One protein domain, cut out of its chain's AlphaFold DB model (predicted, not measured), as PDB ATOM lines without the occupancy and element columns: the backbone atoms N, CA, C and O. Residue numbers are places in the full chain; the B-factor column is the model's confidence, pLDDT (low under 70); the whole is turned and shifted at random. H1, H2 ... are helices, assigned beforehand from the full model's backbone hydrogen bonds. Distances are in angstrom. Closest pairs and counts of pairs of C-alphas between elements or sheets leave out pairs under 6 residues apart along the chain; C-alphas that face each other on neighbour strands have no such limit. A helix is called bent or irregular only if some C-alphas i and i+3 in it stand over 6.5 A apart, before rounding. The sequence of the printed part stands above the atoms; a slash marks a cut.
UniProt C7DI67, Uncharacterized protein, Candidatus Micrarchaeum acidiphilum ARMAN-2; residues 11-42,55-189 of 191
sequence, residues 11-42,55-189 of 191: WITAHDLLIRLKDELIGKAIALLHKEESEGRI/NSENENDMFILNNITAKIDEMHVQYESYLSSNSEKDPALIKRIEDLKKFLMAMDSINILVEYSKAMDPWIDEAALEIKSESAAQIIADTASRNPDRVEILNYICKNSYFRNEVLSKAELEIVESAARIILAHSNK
ATOM      1  N   TRP A  11     123.224 112.476  86.939       92.12
ATOM      2  CA  TRP A  11     123.328 113.040  85.595       92.12
ATOM      3  C   TRP A  11     122.422 114.261  85.400       92.12
ATOM      4  O   TRP A  11     122.845 115.200  84.738       92.12
ATOM      5  N   ILE A  12     121.242 114.303  86.038       93.06
ATOM      6  CA  ILE A  12     120.364 115.485  86.020       93.06
ATOM      7  C   ILE A  12     121.051 116.627  86.761       93.06
ATOM      8  O   ILE A  12     121.175 117.720  86.224       93.06
ATOM      9  N   THR A  13     121.597 116.355  87.949       93.94
ATOM     10  CA  THR A  13     122.347 117.358  88.719       93.94
ATOM     11  C   THR A  13     123.534 117.925  87.932       93.94
ATOM     12  O   THR A  13     123.768 119.129  87.963       93.94
ATOM     13  N   ALA A  14     124.291 117.076  87.227       95.25
ATOM     14  CA  ALA A  14     125.405 117.522  86.390       95.25
ATOM     15  C   ALA A  14     124.925 118.369  85.202       95.25
ATOM     16  O   ALA A  14     125.464 119.447  84.960       95.25
ATOM     17  N   HIS A  15     123.903 117.897  84.491       95.12
ATOM     18  CA  HIS A  15     123.308 118.579  83.347       95.12
ATOM     19  C   HIS A  15     122.759 119.964  83.717       95.12
ATOM     20  O   HIS A  15     123.129 120.958  83.094       95.12
ATOM     21  N   ASP A  16     121.949 120.052  84.772       95.56
ATOM     22  CA  ASP A  16     121.335 121.307  85.217       95.56
ATOM     23  C   ASP A  16     122.390 122.316  85.681       95.56
ATOM     24  O   ASP A  16     122.301 123.508  85.377       95.56
ATOM     25  N   LEU A  17     123.436 121.839  86.366       96.94
ATOM     26  CA  LEU A  17     124.564 122.679  86.757       96.94
ATOM     27  C   LEU A  17     125.306 123.237  85.535       96.94
ATOM     28  O   LEU A  17     125.652 124.417  85.524       96.94
ATOM     29  N   LEU A  18     125.535 122.423  84.499       97.44
ATOM     30  CA  LEU A  18     126.187 122.878  83.269       97.44
ATOM     31  C   LEU A  18     125.320 123.885  82.494       97.44
ATOM     32  O   LEU A  18     125.853 124.899  82.048       97.44
ATOM     33  N   ILE A  19     124.002 123.673  82.396       96.75
ATOM     34  CA  ILE A  19     123.078 124.663  81.807       96.75
ATOM     35  C   ILE A  19     123.168 125.985  82.563       96.75
ATOM     36  O   ILE A  19     123.378 127.036  81.961       96.75
ATOM     37  N   ARG A  20     123.076 125.935  83.892       95.81
ATOM     38  CA  ARG A  20     123.135 127.141  84.715       95.81
ATOM     39  C   ARG A  20     124.456 127.888  84.538       95.81
ATOM     40  O   ARG A  20     124.466 129.105  84.404       95.81
ATOM     41  N   LEU A  21     125.578 127.171  84.529       96.88
ATOM     42  CA  LEU A  21     126.898 127.760  84.301       96.88
ATOM     43  C   LEU A  21     127.004 128.418  82.917       96.88
ATOM     44  O   LEU A  21     127.580 129.502  82.815       96.88
ATOM     45  N   LYS A  22     126.419 127.809  81.878       96.31
ATOM     46  CA  LYS A  22     126.330 128.398  80.535       96.31
ATOM     47  C   LYS A  22     125.549 129.713  80.561       96.31
ATOM     48  O   LYS A  22     126.049 130.720  80.062       96.31
ATOM     49  N   ASP A  23     124.366 129.715  81.168       93.38
ATOM     50  CA  ASP A  23     123.520 130.911  81.256       93.38
ATOM     51  C   ASP A  23     124.229 132.049  82.006       93.38
ATOM     52  O   ASP A  23     124.147 133.211  81.613       93.38
ATOM     53  N   GLU A  24     125.003 131.720  83.040       95.25
ATOM     54  CA  GLU A  24     125.780 132.687  83.824       95.25
ATOM     55  C   GLU A  24     126.989 133.250  83.062       95.25
ATOM     56  O   GLU A  24     127.330 134.426  83.221       95.25
ATOM     57  N   LEU A  25     127.629 132.457  82.194       94.88
ATOM     58  CA  LEU A  25     128.659 132.962  81.277       94.88
ATOM     59  C   LEU A  25     128.064 133.980  80.292       94.88
ATOM     60  O   LEU A  25     128.637 135.059  80.116       94.88
ATOM     61  N   ILE A  26     126.899 133.671  79.709       91.38
ATOM     62  CA  ILE A  26     126.171 134.584  78.813       91.38
ATOM     63  C   ILE A  26     125.752 135.848  79.568       91.38
ATOM     64  O   ILE A  26     126.048 136.959  79.128       91.38
ATOM     65  N   GLY A  27     125.121 135.695  80.734       90.06
ATOM     66  CA  GLY A  27     124.671 136.814  81.560       90.06
ATOM     67  C   GLY A  27     125.817 137.751  81.936       90.06
ATOM     68  O   GLY A  27     125.675 138.974  81.875       90.06
ATOM     69  N   LYS A  28     127.000 137.199  82.227       90.88
ATOM     70  CA  LYS A  28     128.204 137.989  82.492       90.88
ATOM     71  C   LYS A  28     128.730 138.717  81.253       90.88
ATOM     72  O   LYS A  28     129.180 139.855  81.383       90.88
ATOM     73  N   ALA A  29     128.667 138.101  80.072       89.88
ATOM     74  CA  ALA A  29     129.047 138.757  78.820       89.88
ATOM     75  C   ALA A  29     128.126 139.952  78.518       89.88
ATOM     76  O   ALA A  29     128.613 141.043  78.220       89.88
ATOM     77  N   ILE A  30     126.813 139.775  78.699       86.81
ATOM     78  CA  ILE A  30     125.812 140.843  78.557       86.81
ATOM     79  C   ILE A  30     126.044 141.953  79.594       86.81
ATOM     80  O   ILE A  30     126.044 143.136  79.262       86.81
ATOM     81  N   ALA A  31     126.318 141.599  80.853       88.56
ATOM     82  CA  ALA A  31     126.607 142.586  81.893       88.56
ATOM     83  C   ALA A  31     127.866 143.419  81.584       88.56
ATOM     84  O   ALA A  31     127.885 144.627  81.832       88.56
ATOM     85  N   LEU A  32     128.910 142.796  81.025       88.50
ATOM     86  CA  LEU A  32     130.097 143.513  80.552       88.50
ATOM     87  C   LEU A  32     129.764 144.431  79.372       88.50
ATOM     88  O   LEU A  32     130.201 145.579  79.377       88.50
ATOM     89  N   LEU A  33     128.953 143.976  78.414       85.00
ATOM     90  CA  LEU A  33     128.504 144.796  77.288       85.00
ATOM     91  C   LEU A  33     127.779 146.066  77.765       85.00
ATOM     92  O   LEU A  33     128.169 147.174  77.392       85.00
ATOM     93  N   HIS A  34     126.789 145.919  78.649       84.31
ATOM     94  CA  HIS A  34     126.043 147.051  79.209       84.31
ATOM     95  C   HIS A  34     126.920 147.992  80.037       84.31
ATOM     96  O   HIS A  34     126.723 149.208  80.027       84.31
ATOM     97  N   LYS A  35     127.926 147.459  80.737       85.81
ATOM     98  CA  LYS A  35     128.904 148.293  81.439       85.81
ATOM     99  C   LYS A  35     129.682 149.167  80.454       85.81
ATOM    100  O   LYS A  35     129.760 150.379  80.652       85.81
ATOM    101  N   GLU A  36     130.206 148.586  79.381       82.50
ATOM    102  CA  GLU A  36     130.956 149.322  78.354       82.50
ATOM    103  C   GLU A  36     130.090 150.355  77.606       82.50
ATOM    104  O   GLU A  36     130.576 151.436  77.256       82.50
ATOM    105  N   GLU A  37     128.798 150.067  77.417       79.06
ATOM    106  CA  GLU A  37     127.809 151.029  76.918       79.06
ATOM    107  C   GLU A  37     127.608 152.193  77.900       79.06
ATOM    108  O   GLU A  37     127.714 153.359  77.511       79.06
ATOM    109  N   SER A  38     127.387 151.898  79.186       79.62
ATOM    110  CA  SER A  38     127.180 152.921  80.223       79.62
ATOM    111  C   SER A  38     128.398 153.831  80.416       79.62
ATOM    112  O   SER A  38     128.259 155.014  80.729       79.62
ATOM    113  N   GLU A  39     129.599 153.299  80.174       79.25
ATOM    114  CA  GLU A  39     130.855 154.047  80.213       79.25
ATOM    115  C   GLU A  39     131.134 154.806  78.897       79.25
ATOM    116  O   GLU A  39     132.160 155.478  78.767       79.25
ATOM    117  N   GLY A  40     130.214 154.739  77.927       69.38
ATOM    118  CA  GLY A  40     130.249 155.486  76.671       69.38
ATOM    119  C   GLY A  40     131.309 155.006  75.680       69.38
ATOM    120  O   GLY A  40     131.611 155.725  74.723       69.38
ATOM    121  N   ARG A  41     131.890 153.819  75.905       70.75
ATOM    122  CA  ARG A  41     132.923 153.235  75.034       70.75
ATOM    123  C   ARG A  41     132.331 152.493  73.842       70.75
ATOM    124  O   ARG A  41     132.968 152.441  72.795       70.75
ATOM    125  N   ILE A  42     131.092 152.019  73.962       63.62
ATOM    126  CA  ILE A  42     130.320 151.438  72.860       63.62
ATOM    127  C   ILE A  42     129.192 152.391  72.473       63.62
ATOM    128  O   ILE A  42     128.429 152.850  73.319       63.62
ATOM    129  N   ASN A  55     112.851 138.838  76.281       53.00
ATOM    130  CA  ASN A  55     113.379 137.834  75.356       53.00
ATOM    131  C   ASN A  55     113.972 138.472  74.087       53.00
ATOM    132  O   ASN A  55     114.988 137.998  73.595       53.00
ATOM    133  N   SER A  56     113.390 139.576  73.605       59.34
ATOM    134  CA  SER A  56     113.910 140.322  72.450       59.34
ATOM    135  C   SER A  56     115.194 141.096  72.775       59.34
ATOM    136  O   SER A  56     116.050 141.259  71.907       59.34
ATOM    137  N   GLU A  57     115.363 141.529  74.032       65.88
ATOM    138  CA  GLU A  57     116.582 142.198  74.506       65.88
ATOM    139  C   GLU A  57     117.772 141.229  74.524       65.88
ATOM    140  O   GLU A  57     118.789 141.516  73.900       65.88
ATOM    141  N   ASN A  58     117.612 140.033  75.103       68.56
ATOM    142  CA  ASN A  58     118.681 139.025  75.133       68.56
ATOM    143  C   ASN A  58     119.117 138.564  73.730       68.56
ATOM    144  O   ASN A  58     120.304 138.346  73.486       68.56
ATOM    145  N   GLU A  59     118.176 138.402  72.795       70.62
ATOM    146  CA  GLU A  59     118.496 138.052  71.403       70.62
ATOM    147  C   GLU A  59     119.295 139.161  70.708       70.62
ATOM    148  O   GLU A  59     120.262 138.882  69.991       70.62
ATOM    149  N   ASN A  60     118.932 140.422  70.951       74.50
ATOM    150  CA  ASN A  60     119.663 141.571  70.432       74.50
ATOM    151  C   ASN A  60     121.059 141.689  71.060       74.50
ATOM    152  O   ASN A  60     122.030 141.910  70.337       74.50
ATOM    153  N   ASP A  61     121.188 141.467  72.367       77.19
ATOM    154  CA  ASP A  61     122.482 141.482  73.050       77.19
ATOM    155  C   ASP A  61     123.388 140.379  72.504       77.19
ATOM    156  O   ASP A  61     124.534 140.642  72.146       77.19
ATOM    157  N   MET A  62     122.865 139.168  72.306       75.62
ATOM    158  CA  MET A  62     123.610 138.083  71.662       75.62
ATOM    159  C   MET A  62     124.000 138.410  70.217       75.62
ATOM    160  O   MET A  62     125.093 138.042  69.773       75.62
ATOM    161  N   PHE A  63     123.157 139.121  69.465       77.69
ATOM    162  CA  PHE A  63     123.514 139.618  68.134       77.69
ATOM    163  C   PHE A  63     124.658 140.642  68.197       77.69
ATOM    164  O   PHE A  63     125.601 140.565  67.403       77.69
ATOM    165  N   ILE A  64     124.618 141.576  69.150       76.44
ATOM    166  CA  ILE A  64     125.677 142.570  69.363       76.44
ATOM    167  C   ILE A  64     126.980 141.880  69.774       76.44
ATOM    168  O   ILE A  64     128.016 142.151  69.165       76.44
ATOM    169  N   LEU A  65     126.924 140.944  70.726       79.06
ATOM    170  CA  LEU A  65     128.070 140.154  71.175       79.06
ATOM    171  C   LEU A  65     128.718 139.425  69.996       79.06
ATOM    172  O   LEU A  65     129.910 139.596  69.770       79.06
ATOM    173  N   ASN A  66     127.937 138.707  69.179       77.88
ATOM    174  CA  ASN A  66     128.473 137.986  68.021       77.88
ATOM    175  C   ASN A  66     129.123 138.923  66.980       77.88
ATOM    176  O   ASN A  66     130.165 138.591  66.409       77.88
ATOM    177  N   ASN A  67     128.545 140.103  66.736       77.44
ATOM    178  CA  ASN A  67     129.133 141.092  65.824       77.44
ATOM    179  C   ASN A  67     130.425 141.705  66.371       77.44
ATOM    180  O   ASN A  67     131.354 141.960  65.606       77.44
ATOM    181  N   ILE A  68     130.475 141.960  67.677       73.38
ATOM    182  CA  ILE A  68     131.663 142.465  68.365       73.38
ATOM    183  C   ILE A  68     132.781 141.428  68.297       73.38
ATOM    184  O   ILE A  68     133.885 141.766  67.871       73.38
ATOM    185  N   THR A  69     132.489 140.168  68.636       74.62
ATOM    186  CA  THR A  69     133.472 139.078  68.573       74.62
ATOM    187  C   THR A  69     134.006 138.888  67.156       74.62
ATOM    188  O   THR A  69     135.202 138.708  66.973       74.62
ATOM    189  N   ALA A  70     133.165 139.046  66.128       78.44
ATOM    190  CA  ALA A  70     133.595 138.947  64.731       78.44
ATOM    191  C   ALA A  70     134.518 140.093  64.273       78.44
ATOM    192  O   ALA A  70     135.174 139.976  63.240       78.44
ATOM    193  N   LYS A  71     134.551 141.212  65.006       77.31
ATOM    194  CA  LYS A  71     135.336 142.408  64.666       77.31
ATOM    195  C   LYS A  71     136.517 142.641  65.604       77.31
ATOM    196  O   LYS A  71     137.221 143.635  65.437       77.31
ATOM    197  N   ILE A  72     136.737 141.772  66.589       81.56
ATOM    198  CA  ILE A  72     137.732 142.001  67.640       81.56
ATOM    199  C   ILE A  72     139.156 142.110  67.078       81.56
ATOM    200  O   ILE A  72     139.890 143.026  67.444       81.56
ATOM    201  N   ASP A  73     139.496 141.274  66.096       81.88
ATOM    202  CA  ASP A  73     140.799 141.294  65.423       81.88
ATOM    203  C   ASP A  73     141.042 142.617  64.686       81.88
ATOM    204  O   ASP A  73     142.131 143.189  64.748       81.88
ATOM    205  N   GLU A  74     140.011 143.156  64.028       79.12
ATOM    206  CA  GLU A  74     140.087 144.459  63.360       79.12
ATOM    207  C   GLU A  74     140.361 145.580  64.376       79.12
ATOM    208  O   GLU A  74     141.162 146.480  64.116       79.12
ATOM    209  N   MET A  75     139.741 145.511  65.558       77.06
ATOM    210  CA  MET A  75     139.949 146.491  66.626       77.06
ATOM    211  C   MET A  75     141.359 146.400  67.232       77.06
ATOM    212  O   MET A  75     141.963 147.440  67.515       77.06
ATOM    213  N   HIS A  76     141.915 145.192  67.383       80.44
ATOM    214  CA  HIS A  76     143.312 144.999  67.801       80.44
ATOM    215  C   HIS A  76     144.287 145.616  66.795       80.44
ATOM    216  O   HIS A  76     145.162 146.389  67.188       80.44
ATOM    217  N   VAL A  77     144.075 145.391  65.494       82.56
ATOM    218  CA  VAL A  77     144.890 146.001  64.427       82.56
ATOM    219  C   VAL A  77     144.835 147.534  64.480       82.56
ATOM    220  O   VAL A  77     145.864 148.205  64.340       82.56
ATOM    221  N   GLN A  78     143.656 148.114  64.728       74.31
ATOM    222  CA  GLN A  78     143.517 149.566  64.893       74.31
ATOM    223  C   GLN A  78     144.317 150.078  66.100       74.31
ATOM    224  O   GLN A  78     145.027 151.080  65.990       74.31
ATOM    225  N   TYR A  79     144.255 149.390  67.242       79.00
ATOM    226  CA  TYR A  79     145.011 149.763  68.439       79.00
ATOM    227  C   TYR A  79     146.531 149.668  68.241       79.00
ATOM    228  O   TYR A  79     147.253 150.597  68.611       79.00
ATOM    229  N   GLU A  80     147.026 148.613  67.592       82.50
ATOM    230  CA  GLU A  80     148.448 148.488  67.245       82.50
ATOM    231  C   GLU A  80     148.917 149.622  66.319       82.50
ATOM    232  O   GLU A  80     150.011 150.174  66.501       82.50
ATOM    233  N   SER A  81     148.066 150.045  65.378       80.31
ATOM    234  CA  SER A  81     148.320 151.209  64.520       80.31
ATOM    235  C   SER A  81     148.426 152.520  65.324       80.31
ATOM    236  O   SER A  81     149.309 153.350  65.076       80.31
ATOM    237  N   TYR A  82     147.594 152.696  66.357       73.44
ATOM    238  CA  TYR A  82     147.679 153.844  67.272       73.44
ATOM    239  C   TYR A  82     148.918 153.823  68.176       73.44
ATOM    240  O   TYR A  82     149.421 154.879  68.566       73.44
ATOM    241  N   LEU A  83     149.433 152.643  68.526       77.56
ATOM    242  CA  LEU A  83     150.668 152.526  69.307       77.56
ATOM    243  C   LEU A  83     151.922 152.819  68.478       77.56
ATOM    244  O   LEU A  83     152.885 153.374  69.009       77.56
ATOM    245  N   SER A  84     151.903 152.447  67.198       75.06
ATOM    246  CA  SER A  84     153.022 152.607  66.262       75.06
ATOM    247  C   SER A  84     153.091 153.998  65.617       75.06
ATOM    248  O   SER A  84     154.138 154.382  65.088       75.06
ATOM    249  N   SER A  85     152.024 154.795  65.712       70.56
ATOM    250  CA  SER A  85     152.025 156.197  65.287       70.56
ATOM    251  C   SER A  85     152.788 157.073  66.292       70.56
ATOM    252  O   SER A  85     152.293 157.497  67.334       70.56
ATOM    253  N   ASN A  86     154.051 157.336  65.956       58.09
ATOM    254  CA  ASN A  86     154.958 158.201  66.701       58.09
ATOM    255  C   ASN A  86     154.590 159.679  66.477       58.09
ATOM    256  O   ASN A  86     154.838 160.233  65.408       58.09
ATOM    257  N   SER A  87     154.026 160.332  67.488       52.47
ATOM    258  CA  SER A  87     154.081 161.791  67.638       52.47
ATOM    259  C   SER A  87     153.848 162.132  69.105       52.47
ATOM    260  O   SER A  87     153.158 161.385  69.798       52.47
ATOM    261  N   GLU A  88     154.498 163.190  69.593       61.25
ATOM    262  CA  GLU A  88     154.375 163.715  70.958       61.25
ATOM    263  C   GLU A  88     152.936 163.571  71.463       61.25
ATOM    264  O   GLU A  88     152.011 164.191  70.936       61.25
ATOM    265  N   LYS A  89     152.727 162.656  72.419       61.72
ATOM    266  CA  LYS A  89     151.380 162.224  72.777       61.72
ATOM    267  C   LYS A  89     150.695 163.329  73.575       61.72
ATOM    268  O   LYS A  89     150.868 163.425  74.787       61.72
ATOM    269  N   ASP A  90     149.917 164.147  72.874       78.94
ATOM    270  CA  ASP A  90     148.900 165.024  73.450       78.94
ATOM    271  C   ASP A  90     148.125 164.247  74.541       78.94
ATOM    272  O   ASP A  90     147.687 163.117  74.282       78.94
ATOM    273  N   PRO A  91     147.938 164.802  75.755       79.38
ATOM    274  CA  PRO A  91     147.122 164.193  76.806       79.38
ATOM    275  C   PRO A  91     145.755 163.670  76.333       79.38
ATOM    276  O   PRO A  91     145.287 162.640  76.825       79.38
ATOM    277  N   ALA A  92     145.121 164.324  75.351       78.06
ATOM    278  CA  ALA A  92     143.860 163.854  74.777       78.06
ATOM    279  C   ALA A  92     144.013 162.547  73.973       78.06
ATOM    280  O   ALA A  92     143.123 161.692  74.004       78.06
ATOM    281  N   LEU A  93     145.141 162.367  73.280       74.81
ATOM    282  CA  LEU A  93     145.463 161.145  72.544       74.81
ATOM    283  C   LEU A  93     145.816 159.999  73.501       74.81
ATOM    284  O   LEU A  93     145.351 158.881  73.293       74.81
ATOM    285  N   ILE A  94     146.559 160.278  74.580       80.25
ATOM    286  CA  ILE A  94     146.860 159.283  75.628       80.25
ATOM    287  C   ILE A  94     145.564 158.735  76.222       80.25
ATOM    288  O   ILE A  94     145.376 157.520  76.258       80.25
ATOM    289  N   LYS A  95     144.637 159.623  76.604       79.75
ATOM    290  CA  LYS A  95     143.340 159.223  77.155       79.75
ATOM    291  C   LYS A  95     142.559 158.321  76.191       79.75
ATOM    292  O   LYS A  95     142.036 157.294  76.604       79.75
ATOM    293  N   ARG A  96     142.525 158.659  74.897       75.62
ATOM    294  CA  ARG A  96     141.852 157.833  73.875       75.62
ATOM    295  C   ARG A  96     142.487 156.453  73.716       75.62
ATOM    296  O   ARG A  96     141.759 155.478  73.582       75.62
ATOM    297  N   ILE A  97     143.817 156.364  73.742       78.12
ATOM    298  CA  ILE A  97     144.537 155.084  73.672       78.12
ATOM    299  C   ILE A  97     144.231 154.232  74.912       78.12
ATOM    300  O   ILE A  97     144.000 153.031  74.789       78.12
ATOM    301  N   GLU A  98     144.199 154.837  76.101       79.94
ATOM    302  CA  GLU A  98     143.838 154.140  77.341       79.94
ATOM    303  C   GLU A  98     142.386 153.652  77.341       79.94
ATOM    304  O   GLU A  98     142.123 152.524  77.762       79.94
ATOM    305  N   ASP A  99     141.451 154.469  76.852       78.69
ATOM    306  CA  ASP A  99     140.042 154.096  76.729       78.69
ATOM    307  C   ASP A  99     139.856 152.963  75.704       78.69
ATOM    308  O   ASP A  99     139.139 152.002  75.987       78.69
ATOM    309  N   LEU A 100     140.569 153.010  74.570       77.56
ATOM    310  CA  LEU A 100     140.574 151.943  73.562       77.56
ATOM    311  C   LEU A 100     141.173 150.639  74.109       77.56
ATOM    312  O   LEU A 100     140.627 149.567  73.872       77.56
ATOM    313  N   LYS A 101     142.250 150.718  74.898       82.44
ATOM    314  CA  LYS A 101     142.834 149.549  75.567       82.44
ATOM    315  C   LYS A 101     141.843 148.894  76.533       82.44
ATOM    316  O   LYS A 101     141.701 147.675  76.526       82.44
ATOM    317  N   LYS A 102     141.178 149.686  77.384       82.81
ATOM    318  CA  LYS A 102     140.174 149.171  78.335       82.81
ATOM    319  C   LYS A 102     139.014 148.508  77.603       82.81
ATOM    320  O   LYS A 102     138.591 147.430  78.003       82.81
ATOM    321  N   PHE A 103     138.561 149.139  76.523       80.88
ATOM    322  CA  PHE A 103     137.532 148.592  75.658       80.88
ATOM    323  C   PHE A 103     137.955 147.245  75.058       80.88
ATOM    324  O   PHE A 103     137.238 146.267  75.235       80.88
ATOM    325  N   LEU A 104     139.144 147.150  74.452       83.44
ATOM    326  CA  LEU A 104     139.666 145.889  73.908       83.44
ATOM    327  C   LEU A 104     139.732 144.780  74.959       83.44
ATOM    328  O   LEU A 104     139.238 143.688  74.716       83.44
ATOM    329  N   MET A 105     140.235 145.076  76.160       86.50
ATOM    330  CA  MET A 105     140.266 144.094  77.250       86.50
ATOM    331  C   MET A 105     138.864 143.611  77.653       86.50
ATOM    332  O   MET A 105     138.683 142.438  77.998       86.50
ATOM    333  N   ALA A 106     137.868 144.501  77.636       85.25
ATOM    334  CA  ALA A 106     136.481 144.128  77.887       85.25
ATOM    335  C   ALA A 106     135.922 143.262  76.748       85.25
ATOM    336  O   ALA A 106     135.235 142.281  77.025       85.25
ATOM    337  N   MET A 107     136.258 143.573  75.492       84.19
ATOM    338  CA  MET A 107     135.843 142.780  74.332       84.19
ATOM    339  C   MET A 107     136.496 141.396  74.331       84.19
ATOM    340  O   MET A 107     135.804 140.416  74.079       84.19
ATOM    341  N   ASP A 108     137.778 141.287  74.696       88.06
ATOM    342  CA  ASP A 108     138.476 140.001  74.831       88.06
ATOM    343  C   ASP A 108     137.815 139.153  75.925       88.06
ATOM    344  O   ASP A 108     137.558 137.963  75.750       88.06
ATOM    345  N   SER A 109     137.467 139.791  77.049       88.94
ATOM    346  CA  SER A 109     136.750 139.134  78.146       88.94
ATOM    347  C   SER A 109     135.371 138.641  77.704       88.94
ATOM    348  O   SER A 109     134.974 137.534  78.062       88.94
ATOM    349  N   ILE A 110     134.645 139.444  76.923       89.50
ATOM    350  CA  ILE A 110     133.367 139.060  76.323       89.50
ATOM    351  C   ILE A 110     133.547 137.883  75.358       89.50
ATOM    352  O   ILE A 110     132.775 136.928  75.435       89.50
ATOM    353  N   ASN A 111     134.555 137.930  74.484       88.81
ATOM    354  CA  ASN A 111     134.809 136.881  73.502       88.81
ATOM    355  C   ASN A 111     135.038 135.532  74.186       88.81
ATOM    356  O   ASN A 111     134.349 134.568  73.868       88.81
ATOM    357  N   ILE A 112     135.900 135.505  75.205       92.12
ATOM    358  CA  ILE A 112     136.165 134.298  75.999       92.12
ATOM    359  C   ILE A 112     134.874 133.758  76.636       92.12
ATOM    360  O   ILE A 112     134.614 132.560  76.578       92.12
ATOM    361  N   LEU A 113     134.031 134.619  77.219       93.69
ATOM    362  CA  LEU A 113     132.767 134.185  77.834       93.69
ATOM    363  C   LEU A 113     131.799 133.568  76.812       93.69
ATOM    364  O   LEU A 113     131.152 132.561  77.106       93.69
ATOM    365  N   VAL A 114     131.713 134.149  75.612       90.38
ATOM    366  CA  VAL A 114     130.871 133.646  74.516       90.38
ATOM    367  C   VAL A 114     131.414 132.327  73.963       90.38
ATOM    368  O   VAL A 114     130.638 131.399  73.732       90.38
ATOM    369  N   GLU A 115     132.727 132.216  73.763       91.62
ATOM    370  CA  GLU A 115     133.384 130.980  73.323       91.62
ATOM    371  C   GLU A 115     133.177 129.853  74.334       91.62
ATOM    372  O   GLU A 115     132.739 128.761  73.963       91.62
ATOM    373  N   TYR A 116     133.387 130.140  75.621       95.12
ATOM    374  CA  TYR A 116     133.127 129.191  76.696       95.12
ATOM    375  C   TYR A 116     131.667 128.743  76.698       95.12
ATOM    376  O   TYR A 116     131.407 127.543  76.711       95.12
ATOM    377  N   SER A 117     130.712 129.674  76.601       93.69
ATOM    378  CA  SER A 117     129.289 129.333  76.520       93.69
ATOM    379  C   SER A 117     128.963 128.413  75.337       93.69
ATOM    380  O   SER A 117     128.175 127.484  75.513       93.69
ATOM    381  N   LYS A 118     129.552 128.638  74.156       91.81
ATOM    382  CA  LYS A 118     129.340 127.783  72.972       91.81
ATOM    383  C   LYS A 118     129.917 126.383  73.177       91.81
ATOM    384  O   LYS A 118     129.291 125.396  72.803       91.81
ATOM    385  N   ALA A 119     131.086 126.277  73.807       94.38
ATOM    386  CA  ALA A 119     131.704 124.992  74.127       94.38
ATOM    387  C   ALA A 119     130.920 124.188  75.186       94.38
ATOM    388  O   ALA A 119     131.084 122.966  75.271       94.38
ATOM    389  N   MET A 120     130.043 124.841  75.964       95.69
ATOM    390  CA  MET A 120     129.164 124.162  76.917       95.69
ATOM    391  C   MET A 120     128.007 123.407  76.257       95.69
ATOM    392  O   MET A 120     127.602 122.393  76.807       95.69
ATOM    393  N   ASP A 121     127.508 123.820  75.087       94.25
ATOM    394  CA  ASP A 121     126.374 123.150  74.420       94.25
ATOM    395  C   ASP A 121     126.605 121.645  74.185       94.25
ATOM    396  O   ASP A 121     125.889 120.830  74.771       94.25
ATOM    397  N   PRO A 122     127.648 121.223  73.439       95.69
ATOM    398  CA  PRO A 122     127.925 119.798  73.265       95.69
ATOM    399  C   PRO A 122     128.353 119.114  74.573       95.69
ATOM    400  O   PRO A 122     128.291 117.894  74.686       95.69
ATOM    401  N   TRP A 123     128.828 119.875  75.565       96.06
ATOM    402  CA  TRP A 123     129.200 119.320  76.864       96.06
ATOM    403  C   TRP A 123     127.968 118.944  77.699       96.06
ATOM    404  O   TRP A 123     127.943 117.866  78.292       96.06
ATOM    405  N   ILE A 124     126.944 119.800  77.709       96.19
ATOM    406  CA  ILE A 124     125.654 119.563  78.369       96.19
ATOM    407  C   ILE A 124     125.008 118.296  77.796       96.19
ATOM    408  O   ILE A 124     124.627 117.407  78.562       96.19
ATOM    409  N   ASP A 125     124.976 118.177  76.466       94.25
ATOM    410  CA  ASP A 125     124.428 117.003  75.779       94.25
ATOM    411  C   ASP A 125     125.171 115.717  76.168       94.25
ATOM    412  O   ASP A 125     124.551 114.698  76.473       94.25
ATOM    413  N   GLU A 126     126.505 115.746  76.216       93.81
ATOM    414  CA  GLU A 126     127.296 114.584  76.632       93.81
ATOM    415  C   GLU A 126     127.080 114.214  78.104       93.81
ATOM    416  O   GLU A 126     126.965 113.031  78.424       93.81
ATOM    417  N   ALA A 127     126.994 115.200  79.001       92.31
ATOM    418  CA  ALA A 127     126.740 114.961  80.420       92.31
ATOM    419  C   ALA A 127     125.366 114.319  80.662       92.31
ATOM    420  O   ALA A 127     125.245 113.451  81.531       92.31
ATOM    421  N   ALA A 128     124.353 114.673  79.862       89.62
ATOM    422  CA  ALA A 128     123.030 114.050  79.919       89.62
ATOM    423  C   ALA A 128     123.044 112.554  79.552       89.62
ATOM    424  O   ALA A 128     122.167 111.802  79.981       89.62
ATOM    425  N   LEU A 129     124.035 112.103  78.776       90.12
ATOM    426  CA  LEU A 129     124.157 110.709  78.336       90.12
ATOM    427  C   LEU A 129     124.927 109.819  79.331       90.12
ATOM    428  O   LEU A 129     124.873 108.590  79.222       90.12
ATOM    429  N   GLU A 130     125.592 110.396  80.338       86.69
ATOM    430  CA  GLU A 130     126.385 109.673  81.348       86.69
ATOM    431  C   GLU A 130     125.533 109.130  82.511       86.69
ATOM    432  O   GLU A 130     125.747 109.413  83.691       86.69
ATOM    433  N   ILE A 131     124.557 108.282  82.186       74.06
ATOM    434  CA  ILE A 131     123.568 107.746  83.142       74.06
ATOM    435  C   ILE A 131     124.209 106.789  84.181       74.06
ATOM    436  O   ILE A 131     123.587 106.449  85.187       74.06
ATOM    437  N   LYS A 132     125.448 106.328  83.953       72.06
ATOM    438  CA  LYS A 132     126.104 105.265  84.743       72.06
ATOM    439  C   LYS A 132     127.036 105.751  85.854       72.06
ATOM    440  O   LYS A 132     127.479 104.925  86.649       72.06
ATOM    441  N   SER A 133     127.371 107.032  85.899       73.31
ATOM    442  CA  SER A 133     128.391 107.532  86.821       73.31
ATOM    443  C   SER A 133     127.855 107.732  88.239       73.31
ATOM    444  O   SER A 133     126.706 108.113  88.453       73.31
ATOM    445  N   GLU A 134     128.722 107.497  89.225       80.31
ATOM    446  CA  GLU A 134     128.351 107.438  90.647       80.31
ATOM    447  C   GLU A 134     128.088 108.816  91.281       80.31
ATOM    448  O   GLU A 134     127.464 108.904  92.338       80.31
ATOM    449  N   SER A 135     128.550 109.907  90.657       93.38
ATOM    450  CA  SER A 135     128.350 111.276  91.148       93.38
ATOM    451  C   SER A 135     128.356 112.309  90.022       93.38
ATOM    452  O   SER A 135     129.008 112.112  88.994       93.38
ATOM    453  N   ALA A 136     127.695 113.449  90.245       94.69
ATOM    454  CA  ALA A 136     127.707 114.574  89.306       94.69
ATOM    455  C   ALA A 136     129.136 115.085  89.024       94.69
ATOM    456  O   ALA A 136     129.467 115.419  87.889       94.69
ATOM    457  N   ALA A 137     130.011 115.079  90.037       96.44
ATOM    458  CA  ALA A 137     131.411 115.475  89.884       96.44
ATOM    459  C   ALA A 137     132.181 114.542  88.937       96.44
ATOM    460  O   ALA A 137     132.975 115.014  88.126       96.44
ATOM    461  N   GLN A 138     131.923 113.230  89.002       95.44
ATOM    462  CA  GLN A 138     132.534 112.259  88.094       95.44
ATOM    463  C   GLN A 138     132.044 112.458  86.655       95.44
ATOM    464  O   GLN A 138     132.862 112.476  85.743       95.44
ATOM    465  N   ILE A 139     130.743 112.704  86.454       95.38
ATOM    466  CA  ILE A 139     130.170 112.997  85.126       95.38
ATOM    467  C   ILE A 139     130.840 114.217  84.500       95.38
ATOM    468  O   ILE A 139     131.307 114.158  83.362       95.38
ATOM    469  N   ILE A 140     130.917 115.316  85.256       96.50
ATOM    470  CA  ILE A 140     131.551 116.557  84.804       96.50
ATOM    471  C   ILE A 140     133.033 116.310  84.498       96.50
ATOM    472  O   ILE A 140     133.511 116.759  83.462       96.50
ATOM    473  N   ALA A 141     133.754 115.562  85.339       95.56
ATOM    474  CA  ALA A 141     135.165 115.250  85.106       95.56
ATOM    475  C   ALA A 141     135.391 114.389  83.850       95.56
ATOM    476  O   ALA A 141     136.261 114.710  83.035       95.56
ATOM    477  N   ASP A 142     134.610 113.321  83.677       93.75
ATOM    478  CA  ASP A 142     134.750 112.373  82.567       93.75
ATOM    479  C   ASP A 142     134.438 113.028  81.222       93.75
ATOM    480  O   ASP A 142     135.130 112.786  80.231       93.75
ATOM    481  N   THR A 143     133.410 113.879  81.186       94.69
ATOM    482  CA  THR A 143     133.001 114.604  79.974       94.69
ATOM    483  C   THR A 143     133.887 115.816  79.692       94.69
ATOM    484  O   THR A 143     134.174 116.095  78.524       94.69
ATOM    485  N   ALA A 144     134.400 116.499  80.724       95.38
ATOM    486  CA  ALA A 144     135.388 117.565  80.554       95.38
ATOM    487  C   ALA A 144     136.707 117.029  79.991       95.38
ATOM    488  O   ALA A 144     137.261 117.611  79.067       95.38
ATOM    489  N   SER A 145     137.189 115.883  80.483       93.44
ATOM    490  CA  SER A 145     138.484 115.308  80.079       93.44
ATOM    491  C   SER A 145     138.569 114.924  78.594       93.44
ATOM    492  O   SER A 145     139.659 114.669  78.087       93.44
ATOM    493  N   ARG A 146     137.434 114.881  77.882       92.75
ATOM    494  CA  ARG A 146     137.353 114.586  76.442       92.75
ATOM    495  C   ARG A 146     137.701 115.785  75.562       92.75
ATOM    496  O   ARG A 146     137.979 115.590  74.382       92.75
ATOM    497  N   ASN A 147     137.672 117.002  76.107       93.25
ATOM    498  CA  ASN A 147     137.949 118.223  75.361       93.25
ATOM    499  C   ASN A 147     138.734 119.230  76.233       93.25
ATOM    500  O   ASN A 147     138.237 119.623  77.292       93.25
ATOM    501  N   PRO A 148     139.929 119.685  75.805       93.19
ATOM    502  CA  PRO A 148     140.744 120.631  76.571       93.19
ATOM    503  C   PRO A 148     140.019 121.945  76.905       93.19
ATOM    504  O   PRO A 148     140.208 122.456  78.009       93.19
ATOM    505  N   ASP A 149     139.132 122.435  76.036       93.62
ATOM    506  CA  ASP A 149     138.373 123.671  76.261       93.62
ATOM    507  C   ASP A 149     137.454 123.532  77.483       93.62
ATOM    508  O   ASP A 149     137.339 124.437  78.304       93.62
ATOM    509  N   ARG A 150     136.849 122.353  77.686       95.81
ATOM    510  CA  ARG A 150     135.988 122.078  78.852       95.81
ATOM    511  C   ARG A 150     136.785 122.076  80.151       95.81
ATOM    512  O   ARG A 150     136.301 122.540  81.184       95.81
ATOM    513  N   VAL A 151     138.021 121.582  80.103       95.19
ATOM    514  CA  VAL A 151     138.949 121.631  81.239       95.19
ATOM    515  C   VAL A 151     139.345 123.075  81.546       95.19
ATOM    516  O   VAL A 151     139.424 123.460  82.716       95.19
ATOM    517  N   GLU A 152     139.573 123.893  80.520       95.31
ATOM    518  CA  GLU A 152     139.843 125.322  80.679       95.31
ATOM    519  C   GLU A 152     138.651 126.059  81.305       95.31
ATOM    520  O   GLU A 152     138.828 126.749  82.310       95.31
ATOM    521  N   ILE A 153     137.436 125.827  80.799       96.38
ATOM    522  CA  ILE A 153     136.186 126.393  81.333       96.38
ATOM    523  C   ILE A 153     136.011 126.020  82.806       96.38
ATOM    524  O   ILE A 153     135.760 126.884  83.648       96.38
ATOM    525  N   LEU A 154     136.199 124.742  83.150       95.81
ATOM    526  CA  LEU A 154     136.095 124.277  84.532       95.81
ATOM    527  C   LEU A 154     137.117 124.975  85.442       95.81
ATOM    528  O   LEU A 154     136.781 125.411  86.547       95.81
ATOM    529  N   ASN A 155     138.356 125.128  84.971       94.31
ATOM    530  CA  ASN A 155     139.403 125.850  85.692       94.31
ATOM    531  C   ASN A 155     139.072 127.335  85.862       94.31
ATOM    532  O   ASN A 155     139.317 127.893  86.937       94.31
ATOM    533  N   TYR A 156     138.528 127.973  84.828       95.12
ATOM    534  CA  TYR A 156     138.067 129.354  84.884       95.12
ATOM    535  C   TYR A 156     136.987 129.517  85.957       95.12
ATOM    536  O   TYR A 156     137.146 130.353  86.849       95.12
ATOM    537  N   ILE A 157     135.953 128.670  85.947       95.44
ATOM    538  CA  ILE A 157     134.862 128.685  86.934       95.44
ATOM    539  C   ILE A 157     135.416 128.493  88.352       95.44
ATOM    540  O   ILE A 157     135.098 129.272  89.250       95.44
ATOM    541  N   CYS A 158     136.312 127.519  88.551       93.62
ATOM    542  CA  CYS A 158     136.925 127.257  89.857       93.62
ATOM    543  C   CYS A 158     137.759 128.432  90.382       93.62
ATOM    544  O   CYS A 158     137.882 128.595  91.595       93.62
ATOM    545  N   LYS A 159     138.382 129.231  89.510       93.25
ATOM    546  CA  LYS A 159     139.283 130.328  89.908       93.25
ATOM    547  C   LYS A 159     138.590 131.686  89.974       93.25
ATOM    548  O   LYS A 159     139.103 132.598  90.621       93.25
ATOM    549  N   ASN A 160     137.445 131.843  89.319       93.44
ATOM    550  CA  ASN A 160     136.763 133.124  89.211       93.44
ATOM    551  C   ASN A 160     135.883 133.399  90.440       93.44
ATOM    552  O   ASN A 160     134.955 132.650  90.744       93.44
ATOM    553  N   SER A 161     136.147 134.506  91.139       94.19
ATOM    554  CA  SER A 161     135.448 134.860  92.382       94.19
ATOM    555  C   SER A 161     133.942 135.043  92.212       94.19
ATOM    556  O   SER A 161     133.204 134.721  93.135       94.19
ATOM    557  N   TYR A 162     133.485 135.513  91.048       93.12
ATOM    558  CA  TYR A 162     132.057 135.652  90.747       93.12
ATOM    559  C   TYR A 162     131.350 134.296  90.841       93.12
ATOM    560  O   TYR A 162     130.371 134.146  91.565       93.12
ATOM    561  N   PHE A 163     131.906 133.266  90.199       94.25
ATOM    562  CA  PHE A 163     131.303 131.935  90.228       94.25
ATOM    563  C   PHE A 163     131.353 131.312  91.622       94.25
ATOM    564  O   PHE A 163     130.362 130.749  92.078       94.25
ATOM    565  N   ARG A 164     132.480 131.465  92.328       93.44
ATOM    566  CA  ARG A 164     132.673 130.910  93.679       93.44
ATOM    567  C   ARG A 164     131.780 131.549  94.746       93.44
ATOM    568  O   ARG A 164     131.409 130.866  95.694       93.44
ATOM    569  N   ASN A 165     131.521 132.853  94.637       92.31
ATOM    570  CA  ASN A 165     130.921 133.633  95.722       92.31
ATOM    571  C   ASN A 165     129.481 134.075  95.440       92.31
ATOM    572  O   ASN A 165     128.739 134.299  96.392       92.31
ATOM    573  N   GLU A 166     129.104 134.243  94.170       93.44
ATOM    574  CA  GLU A 166     127.829 134.863  93.779       93.44
ATOM    575  C   GLU A 166     126.913 133.890  93.026       93.44
ATOM    576  O   GLU A 166     125.702 133.918  93.232       93.44
ATOM    577  N   VAL A 167     127.477 133.001  92.202       93.81
ATOM    578  CA  VAL A 167     126.692 132.065  91.378       93.81
ATOM    579  C   VAL A 167     126.459 130.734  92.088       93.81
ATOM    580  O   VAL A 167     125.318 130.317  92.288       93.81
ATOM    581  N   LEU A 168     127.532 130.030  92.447       94.69
ATOM    582  CA  LEU A 168     127.444 128.650  92.912       94.69
ATOM    583  C   LEU A 168     127.083 128.590  94.395       94.69
ATOM    584  O   LEU A 168     127.704 129.232  95.244       94.69
ATOM    585  N   SER A 169     126.113 127.744  94.734       95.62
ATOM    586  CA  SER A 169     125.915 127.321  96.118       95.62
ATOM    587  C   SER A 169     127.109 126.493  96.602       95.62
ATOM    588  O   SER A 169     127.885 125.953  95.814       95.62
ATOM    589  N   LYS A 170     127.234 126.315  97.923       94.88
ATOM    590  CA  LYS A 170     128.313 125.497  98.508       94.88
ATOM    591  C   LYS A 170     128.353 124.070  97.950       94.88
ATOM    592  O   LYS A 170     129.436 123.531  97.762       94.88
ATOM    593  N   ALA A 171     127.190 123.463  97.706       94.62
ATOM    594  CA  ALA A 171     127.105 122.102  97.181       94.62
ATOM    595  C   ALA A 171     127.523 122.036  95.706       94.62
ATOM    596  O   ALA A 171     128.287 121.154  95.326       94.62
ATOM    597  N   GLU A 172     127.071 122.989  94.887       96.00
ATOM    598  CA  GLU A 172     127.464 123.073  93.475       96.00
ATOM    599  C   GLU A 172     128.963 123.361  93.336       96.00
ATOM    600  O   GLU A 172     129.641 122.719  92.540       96.00
ATOM    601  N   LEU A 173     129.509 124.263  94.158       95.31
ATOM    602  CA  LEU A 173     130.941 124.551  94.169       95.31
ATOM    603  C   LEU A 173     131.769 123.301  94.502       95.31
ATOM    604  O   LEU A 173     132.747 123.030  93.810       95.31
ATOM    605  N   GLU A 174     131.356 122.507  95.494       96.25
ATOM    606  CA  GLU A 174     132.039 121.249  95.830       96.25
ATOM    607  C   GLU A 174     132.002 120.251  94.662       96.25
ATOM    608  O   GLU A 174     132.990 119.554  94.431       96.25
ATOM    609  N   ILE A 175     130.904 120.189  93.896       96.69
ATOM    610  CA  ILE A 175     130.806 119.339  92.699       96.69
ATOM    611  C   ILE A 175     131.847 119.766  91.654       96.69
ATOM    612  O   ILE A 175     132.608 118.926  91.169       96.69
ATOM    613  N   VAL A 176     131.914 121.064  91.342       96.25
ATOM    614  CA  VAL A 176     132.839 121.624  90.341       96.25
ATOM    615  C   VAL A 176     134.301 121.452  90.786       96.25
ATOM    616  O   VAL A 176     135.133 120.970  90.015       96.25
ATOM    617  N   GLU A 177     134.623 121.770  92.045       95.94
ATOM    618  CA  GLU A 177     135.980 121.619  92.591       95.94
ATOM    619  C   GLU A 177     136.394 120.140  92.705       95.94
ATOM    620  O   GLU A 177     137.560 119.790  92.492       95.94
ATOM    621  N   SER A 178     135.456 119.237  92.999       96.62
ATOM    622  CA  SER A 178     135.703 117.790  92.974       96.62
ATOM    623  C   SER A 178     135.986 117.285  91.567       96.62
ATOM    624  O   SER A 178     136.951 116.544  91.386       96.62
ATOM    625  N   ALA A 179     135.219 117.730  90.570       96.25
ATOM    626  CA  ALA A 179     135.473 117.392  89.175       96.25
ATOM    627  C   ALA A 179     136.880 117.837  88.741       96.25
ATOM    628  O   ALA A 179     137.646 117.040  88.198       96.25
ATOM    629  N   ALA A 180     137.279 119.068  89.078       94.06
ATOM    630  CA  ALA A 180     138.619 119.579  88.778       94.06
ATOM    631  C   ALA A 180     139.731 118.751  89.454       94.06
ATOM    632  O   ALA A 180     140.744 118.431  88.825       94.06
ATOM    633  N   ARG A 181     139.536 118.338  90.717       94.38
ATOM    634  CA  ARG A 181     140.472 117.443  91.426       94.38
ATOM    635  C   ARG A 181     140.577 116.067  90.770       94.38
ATOM    636  O   ARG A 181     141.686 115.542  90.673       94.38
ATOM    637  N   ILE A 182     139.459 115.496  90.314       94.12
ATOM    638  CA  ILE A 182     139.435 114.209  89.605       94.12
ATOM    639  C   ILE A 182     140.282 114.296  88.333       94.12
ATOM    640  O   ILE A 182     141.133 113.432  88.123       94.12
ATOM    641  N   ILE A 183     140.116 115.350  87.531       92.38
ATOM    642  CA  ILE A 183     140.890 115.554  86.294       92.38
ATOM    643  C   ILE A 183     142.394 115.616  86.602       92.38
ATOM    644  O   ILE A 183     143.175 114.854  86.034       92.38
ATOM    645  N   LEU A 184     142.801 116.446  87.572       88.00
ATOM    646  CA  LEU A 184     144.210 116.589  87.967       88.00
ATOM    647  C   LEU A 184     144.824 115.275  88.473       88.00
ATOM    648  O   LEU A 184     145.973 114.953  88.159       88.00
ATOM    649  N   ALA A 185     144.064 114.498  89.246       87.81
ATOM    650  CA  ALA A 185     144.516 113.206  89.752       87.81
ATOM    651  C   ALA A 185     144.740 112.181  88.627       87.81
ATOM    652  O   ALA A 185     145.623 111.331  88.755       87.81
ATOM    653  N   HIS A 186     143.976 112.257  87.533       81.06
ATOM    654  CA  HIS A 186     144.171 111.403  86.361       81.06
ATOM    655  C   HIS A 186     145.363 111.854  85.511       81.06
ATOM    656  O   HIS A 186     146.144 111.004  85.085       81.06
ATOM    657  N   SER A 187     145.580 113.162  85.339       76.06
ATOM    658  CA  SER A 187     146.742 113.688  84.603       76.06
ATOM    659  C   SER A 187     148.080 113.291  85.242       76.06
ATOM    660  O   SER A 187     149.017 112.938  84.533       76.06
ATOM    661  N   ASN A 188     148.154 113.259  86.578       69.00
ATOM    662  CA  ASN A 188     149.369 112.888  87.318       69.00
ATOM    663  C   ASN A 188     149.676 111.379  87.337       69.00
ATOM    664  O   ASN A 188     150.726 110.984  87.832       69.00
ATOM    665  N   LYS A 189     148.768 110.520  86.854       61.00
ATOM    666  CA  LYS A 189     149.000 109.065  86.754       61.00
ATOM    667  C   LYS A 189     149.573 108.633  85.402       61.00
ATOM    668  O   LYS A 189     149.958 107.476  85.264       61.00
TER     669      LYS A 189
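What this domain is: This is residues 11 to 42 and 55 to 189 of the 191 residues of an uncharacterized protein of Candidatus Micrarchaeum acidiphilum ARMAN-2 (UniProt C7DI67). Two long helices, H3 and H1, lie side by side running opposite ways; near the end of H3 and the start of H1, the short helices H4 and H5 pack on them, with H7 packed over H4 and H5, and H6 at the corner after H5. Towards the other end, the bent helix H2 crosses the pair with its arm H2a and folds along the first part of H3 with its arm H2b. The printed part has 167 residues with seven named helices, H1 to H7 in chain order, and no named strand: all helix. It is loose, with a radius of gyration of the C-alphas of 19.3 A, and only just elongated, spanning 65 by 43 by 27 A.

Where its parts are: Begin with H3, residues 91 to 129, the longest helix: from C-alpha 91 at (147.122, 164.193, 76.806) it runs 58.2 A, with a kink of 31 degrees near residue 122. H1, residues 11 to 38, starts at C-alpha 11, (123.328, 113.040, 85.595), and runs 40.4 A. H2, residues 55 to 84, was assigned as one helix by its hydrogen bonds but is bent: C-alphas 70 and 73 are 7.6 A apart. Its arms are H2a, residues 55 to 70, 22.9 A, and H2b, residues 73 to 84, 16.7 A. Then find H4, residues 136 to 144; H5, residues 148 to 159; H6, residues 161 to 167, only just irregular, C-alphas 164 and 167 being 6.51 A apart; and H7, residues 170 to 187, 25.9 A, ending at C-alpha 187, (146.742, 113.688, 84.603).

How they stand to each other: Look first at Ala 29 and Ile 110, the closest C-alphas of H1 and H3, 5.0 A apart; these helices touch at a shallow tilt of 17 degrees, opposite ways. H2b and H3 form a helical hairpin at 27 degrees, closest at the C-alphas of Tyr 79 and Leu 100, 7.1 A. H2a touches H1 with residues 61 to 65 alone, about perpendicular at 75 degrees, closest at the C-alphas of Ile 30 and Asp 61, 6.5 A. H5 touches H3 with residues 149 to 153 alone, the C-alphas of Tyr 116 and Ile 153 being closest at 6.2 A. H4 touches H7, closest at the C-alphas of Ala 137 and Ala 179, 4.5 A. H5 and H6 touch only at the corner, and only just, with 3 pairs of C-alphas within 8 A, closest at Ile 157 and Phe 163, 5.8 A. Every O i to N i+4 pair is within hydrogen-bond range in H1, H2a, H2b, H4, H5 and H7; H3 has 31 of 35 and H6 2 of 3.

The domain as a whole: The farthest C-alphas, those of Glu 88 and Lys 132, are 66.4 A apart. Residues 43 to 54 are not printed; C-alphas 42 and 55 are 21.9 A apart across this cut. Of the links printed whole, none is long. Mean pLDDT of the printed part is 86.1; residues 40, 42, 55 to 58, 86 to 89 and 188 to 189 are under 70.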